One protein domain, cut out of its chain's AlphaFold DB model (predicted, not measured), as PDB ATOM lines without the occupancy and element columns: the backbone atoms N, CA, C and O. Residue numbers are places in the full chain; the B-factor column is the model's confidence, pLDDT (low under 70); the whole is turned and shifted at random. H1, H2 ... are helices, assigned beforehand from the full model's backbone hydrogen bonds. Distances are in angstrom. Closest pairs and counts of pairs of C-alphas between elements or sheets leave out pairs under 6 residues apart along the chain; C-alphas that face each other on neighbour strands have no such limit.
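AT A GLANCE: This is residues 148 to 189 of the 189 residues of the protein "Aquarius_N domain-containing protein" of Rhizopus microsporus (UniProt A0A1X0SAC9). Two helices, H2 and the much longer H3, make a lopsided V joined at residue 167, and the short helix H1 sits between its two arms, with its first residues by H3. The rest of H3 runs on past H1, and residues 182 to 189 stick out as a free arm, while the turn from H1 into H2, residues 153 to 158, stands free at the open end of the short arm. The printed part has 42 residues with three named helices in the order H1, H2, H3 and no named strand, and its class is all helix. The whole is loose, with a radius of gyration of the C-alphas of 11.5 A, and flat, spanning 36 by 22 by 10 A.

HOW THE PARTS SIT: H1, residues 148 to 153, touches H3, residues 168 to 187, and is about perpendicular to it at 77 degrees. Their closest C-alphas are those of Ile 148 and Trp 174, 5.7 A apart, and H3 touches H1 with residues 173 to 181 alone. H1 is close to H2, residues 157 to 166, but not clearly touching it. The closest C-alphas there are those of Trp 151 and Arg 160, 7.0 A apart, and the two helices run opposite ways at a shallow tilt of 31 degrees. H2 and H3 are also close but not clearly touching, with the C-alphas of Phe 164 and Arg 171 closest at 5.5 A. They run opposite ways at a steep tilt of 47 degrees. In H2 every O i to N i+4 pair is within hydrogen-bond range, in H3 14 of 16 are, and in H1 0 of 2 are, where 3 of 3 O i to N i+3 pairs are within range.

IN THESE COORDINATES: H1 begins at C-alpha 148, at (151.063, 298.919, 249.022), and measures 10.3 A from first to last C-alpha. A tight link of 3 residues leads to H2, which measures 14.5 A and ends at C-alpha 166, at (138.711, 298.011, 258.620). A tight link of 1 residue, Tyr 167, leads to H3, the longest helix by residues, which measures 30.1 A and ends at C-alpha 187, at (170.791, 305.333, 248.570).

THE WHOLE: The two C-alphas farthest apart are those of Asp 166 and Lys 189, at 36.9 A. The first and last printed C-alphas, of Ile 148 and Lys 189, are 23.2 A apart, and Lys 189 is the chain's last residue. The printed part has no cut, and neither link is long. The mean pLDDT of the printed part is 87.2, and the model's confidence is low, under 70, at residues 187 to 189.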
ATOM      1  N   ILE A 148     151.931 298.168 248.097       90.75
ATOM      2  CA  ILE A 148     151.063 298.919 249.022       90.75
ATOM      3  C   ILE A 148     151.499 300.391 249.168       90.75
ATOM      4  O   ILE A 148     150.695 301.243 249.535       90.75
ATOM      5  N   GLY A 149     152.758 300.714 248.843       88.12
ATOM      6  CA  GLY A 149     153.284 302.077 248.835       88.12
ATOM      7  C   GLY A 149     152.530 303.035 247.905       88.12
ATOM      8  O   GLY A 149     152.481 304.225 248.213       88.12
ATOM      9  N   ILE A 150     151.862 302.541 246.847       90.00
ATOM     10  CA  ILE A 150     151.034 303.376 245.951       90.00
ATOM     11  C   ILE A 150     149.939 304.118 246.727       90.00
ATOM     12  O   ILE A 150     149.528 305.203 246.330       90.00
ATOM     13  N   TRP A 151     149.490 303.588 247.868       91.81
ATOM     14  CA  TRP A 151     148.448 304.226 248.676       91.81
ATOM     15  C   TRP A 151     148.874 305.578 249.265       91.81
ATOM     16  O   TRP A 151     148.035 306.344 249.737       91.81
ATOM     17  N   SER A 152     150.169 305.894 249.230       88.75
ATOM     18  CA  SER A 152     150.683 307.231 249.540       88.75
ATOM     19  C   SER A 152     150.246 308.280 248.508       88.75
ATOM     20  O   SER A 152     150.169 309.451 248.852       88.75
ATOM     21  N   ASN A 153     149.893 307.858 247.288       88.88
ATOM     22  CA  ASN A 153     149.414 308.716 246.199       88.88
ATOM     23  C   ASN A 153     147.876 308.825 246.144       88.88
ATOM     24  O   ASN A 153     147.330 309.374 245.190       88.88
ATOM     25  N   LEU A 154     147.149 308.281 247.128       89.94
ATOM     26  CA  LEU A 154     145.699 308.465 247.208       89.94
ATOM     27  C   LEU A 154     145.376 309.937 247.485       89.94
ATOM     28  O   LEU A 154     145.930 310.527 248.407       89.94
ATOM     29  N   ALA A 155     144.417 310.496 246.743       90.50
ATOM     30  CA  ALA A 155     144.023 311.900 246.877       90.50
ATOM     31  C   ALA A 155     143.530 312.271 248.290       90.50
ATOM     32  O   ALA A 155     143.689 313.410 248.720       90.50
ATOM     33  N   TYR A 156     142.941 311.315 249.019       92.00
ATOM     34  CA  TYR A 156     142.390 311.538 250.355       92.00
ATOM     35  C   TYR A 156     142.988 310.573 251.376       92.00
ATOM     36  O   TYR A 156     142.726 309.367 251.347       92.00
ATOM     37  N   GLU A 157     143.722 311.116 252.347       90.75
ATOM     38  CA  GLU A 157     144.292 310.326 253.442       90.75
ATOM     39  C   GLU A 157     143.213 309.679 254.312       90.75
ATOM     40  O   GLU A 157     143.364 308.537 254.736       90.75
ATOM     41  N   SER A 158     142.081 310.359 254.509       92.88
ATOM     42  CA  SER A 158     140.939 309.835 255.265       92.88
ATOM     43  C   SER A 158     140.447 308.493 254.723       92.88
ATOM     44  O   SER A 158     140.119 307.599 255.502       92.88
ATOM     45  N   ARG A 159     140.461 308.304 253.397       91.06
ATOM     46  CA  ARG A 159     140.078 307.037 252.764       91.06
ATOM     47  C   ARG A 159     141.075 305.923 253.078       91.06
ATOM     48  O   ARG A 159     140.662 304.801 253.360       91.06
ATOM     49  N   ARG A 160     142.373 306.231 253.063       92.81
ATOM     50  CA  ARG A 160     143.439 305.295 253.455       92.81
ATOM     51  C   ARG A 160     143.294 304.885 254.923       92.81
ATOM     52  O   ARG A 160     143.349 303.700 255.238       92.81
ATOM     53  N   GLU A 161     143.053 305.849 255.809       93.56
ATOM     54  CA  GLU A 161     142.874 305.602 257.245       93.56
ATOM     55  C   GLU A 161     141.616 304.775 257.553       93.56
ATOM     56  O   GLU A 161     141.660 303.902 258.423       93.56
ATOM     57  N   GLN A 162     140.521 304.980 256.809       94.00
ATOM     58  CA  GLN A 162     139.330 304.123 256.882       94.00
ATOM     59  C   GLN A 162     139.667 302.670 256.530       94.00
ATOM     60  O   GLN A 162     139.405 301.778 257.330       94.00
ATOM     61  N   ILE A 163     140.351 302.432 255.403       92.38
ATOM     62  CA  ILE A 163     140.758 301.076 254.995       92.38
ATOM     63  C   ILE A 163     141.672 300.428 256.049       92.38
ATOM     64  O   ILE A 163     141.559 299.237 256.330       92.38
ATOM     65  N   PHE A 164     142.566 301.197 256.675       94.81
ATOM     66  CA  PHE A 164     143.401 300.705 257.775       94.81
ATOM     67  C   PHE A 164     142.634 300.421 259.065       94.81
ATOM     68  O   PHE A 164     143.109 299.632 259.878       94.81
ATOM     69  N   THR A 165     141.498 301.079 259.279       94.19
ATOM     70  CA  THR A 165     140.620 300.811 260.423       94.19
ATOM     71  C   THR A 165     139.896 299.485 260.212       94.19
ATOM     72  O   THR A 165     139.908 298.645 261.110       94.19
ATOM     73  N   ASP A 166     139.377 299.260 259.002       94.75
ATOM     74  CA  ASP A 166     138.711 298.011 258.620       94.75
ATOM     75  C   ASP A 166     139.698 296.827 258.582       94.75
ATOM     76  O   ASP A 166     139.366 295.712 258.982       94.75
ATOM     77  N   TYR A 167     140.944 297.077 258.156       94.44
ATOM     78  CA  TYR A 167     141.991 296.061 258.007       94.44
ATOM     79  C   TYR A 167     143.323 296.491 258.661       94.44
ATOM     80  O   TYR A 167     144.277 296.869 257.966       94.44
ATOM     81  N   PRO A 168     143.468 296.367 259.997       91.81
ATOM     82  CA  PRO A 168     144.630 296.878 260.741       91.81
ATOM     83  C   PRO A 168     145.990 296.302 260.326       91.81
ATOM     84  O   PRO A 168     147.026 296.953 260.491       91.81
ATOM     85  N   PHE A 169     146.021 295.088 259.769       93.31
ATOM     86  CA  PHE A 169     147.261 294.475 259.286       93.31
ATOM     87  C   PHE A 169     147.877 295.263 258.112       93.31
ATOM     88  O   PHE A 169     149.105 295.376 258.034       93.31
ATOM     89  N   LEU A 170     147.047 295.873 257.254       93.00
ATOM     90  CA  LEU A 170     147.501 296.638 256.089       93.00
ATOM     91  C   LEU A 170     148.298 297.875 256.500       93.00
ATOM     92  O   LEU A 170     149.280 298.214 255.843       93.00
ATOM     93  N   ARG A 171     147.962 298.491 257.640       93.31
ATOM     94  CA  ARG A 171     148.731 299.613 258.195       93.31
ATOM     95  C   ARG A 171     150.172 299.211 258.508       93.31
ATOM     96  O   ARG A 171     151.106 299.945 258.190       93.31
ATOM     97  N   LYS A 172     150.371 298.038 259.123       91.94
ATOM     98  CA  LYS A 172     151.718 297.529 259.438       91.94
ATOM     99  C   LYS A 172     152.521 297.279 258.160       91.94
ATOM    100  O   LYS A 172     153.693 297.654 258.096       91.94
ATOM    101  N   LEU A 173     151.885 296.688 257.146       92.38
ATOM    102  CA  LEU A 173     152.511 296.421 255.852       92.38
ATOM    103  C   LEU A 173     152.884 297.722 255.122       92.38
ATOM    104  O   LEU A 173     154.014 297.853 254.648       92.38
ATOM    105  N   TRP A 174     151.986 298.712 255.108       93.94
ATOM    106  CA  TRP A 174     152.215 300.027 254.503       93.94
ATOM    107  C   TRP A 174     153.377 300.773 255.167       93.94
ATOM    108  O   TRP A 174     154.298 301.211 254.478       93.94
ATOM    109  N   ASN A 175     153.415 300.817 256.504       91.31
ATOM    110  CA  ASN A 175     154.518 301.430 257.252       91.31
ATOM    111  C   ASN A 175     155.876 300.781 256.926       91.31
ATOM    112  O   ASN A 175     156.875 301.478 256.745       91.31
ATOM    113  N   SER A 176     155.923 299.446 256.835       91.81
ATOM    114  CA  SER A 176     157.141 298.715 256.460       91.81
ATOM    115  C   SER A 176     157.583 299.042 255.029       91.81
ATOM    116  O   SER A 176     158.759 299.327 254.795       91.81
ATOM    117  N   SER A 177     156.635 299.061 254.085       89.94
ATOM    118  CA  SER A 177     156.885 299.404 252.681       89.94
ATOM    119  C   SER A 177     157.443 300.821 252.535       89.94
ATOM    120  O   SER A 177     158.480 301.012 251.904       89.94
ATOM    121  N   ASN A 178     156.825 301.807 253.188       88.50
ATOM    122  CA  ASN A 178     157.282 303.196 253.140       88.50
ATOM    123  C   ASN A 178     158.662 303.384 253.775       88.50
ATOM    124  O   ASN A 178     159.470 304.155 253.263       88.50
ATOM    125  N   LYS A 179     158.983 302.641 254.842       89.75
ATOM    126  CA  LYS A 179     160.333 302.653 255.422       89.75
ATOM    127  C   LYS A 179     161.382 302.132 254.431       89.75
ATOM    128  O   LYS A 179     162.457 302.720 254.336       89.75
ATOM    129  N   LYS A 180     161.078 301.058 253.691       87.44
ATOM    130  CA  LYS A 180     161.965 300.517 252.644       87.44
ATOM    131  C   LYS A 180     162.144 301.505 251.490       87.44
ATOM    132  O   LYS A 180     163.277 301.740 251.083       87.44
ATOM    133  N   LEU A 181     161.058 302.124 251.020       83.50
ATOM    134  CA  LEU A 181     161.105 303.152 249.974       83.50
ATOM    135  C   LEU A 181     161.954 304.353 250.405       83.50
ATOM    136  O   LEU A 181     162.870 304.745 249.689       83.50
ATOM    137  N   ALA A 182     161.731 304.876 251.612       84.94
ATOM    138  CA  ALA A 182     162.506 305.992 252.147       84.94
ATOM    139  C   ALA A 182     164.001 305.665 252.311       84.94
ATOM    140  O   ALA A 182     164.837 306.558 252.187       84.94
ATOM    141  N   ALA A 183     164.354 304.408 252.596       87.38
ATOM    142  CA  ALA A 183     165.746 303.962 252.616       87.38
ATOM    143  C   ALA A 183     166.341 303.892 251.197       87.38
ATOM    144  O   ALA A 183     167.427 304.417 250.973       87.38
ATOM    145  N   ALA A 184     165.610 303.325 250.232       80.69
ATOM    146  CA  ALA A 184     166.048 303.225 248.840       80.69
ATOM    147  C   ALA A 184     166.264 304.604 248.188       80.69
ATOM    148  O   ALA A 184     167.293 304.827 247.557       80.69
ATOM    149  N   SER A 185     165.362 305.568 248.414       74.12
ATOM    150  CA  SER A 185     165.511 306.941 247.905       74.12
ATOM    151  C   SER A 185     166.723 307.681 248.480       74.12
ATOM    152  O   SER A 185     167.210 308.618 247.855       74.12
ATOM    153  N   LYS A 186     167.209 307.294 249.666       72.31
ATOM    154  CA  LYS A 186     168.432 307.861 250.259       72.31
ATOM    155  C   LYS A 186     169.706 307.250 249.682       72.31
ATOM    156  O   LYS A 186     170.713 307.936 249.661       72.31
ATOM    157  N   CYS A 187     169.665 305.995 249.234       60.81
ATOM    158  CA  CYS A 187     170.791 305.333 248.570       60.81
ATOM    159  C   CYS A 187     170.918 305.696 247.081       60.81
ATOM    160  O   CYS A 187     171.973 305.473 246.502       60.81
ATOM    161  N   ALA A 188     169.849 306.202 246.460       56.38
ATOM    162  CA  ALA A 188     169.819 306.598 245.050       56.38
ATOM    163  C   ALA A 188     170.199 308.075 244.800       56.38
ATOM    164  O   ALA A 188     170.163 308.514 243.652       56.38
ATOM    165  N   LYS A 189     170.510 308.836 245.858       39.34
ATOM    166  CA  LYS A 189     171.083 310.190 245.801       39.34
ATOM    167  C   LYS A 189     172.581 310.122 246.050       39.34
ATOM    168  O   LYS A 189     173.290 310.942 245.435       39.34
TER     169      LYS A 189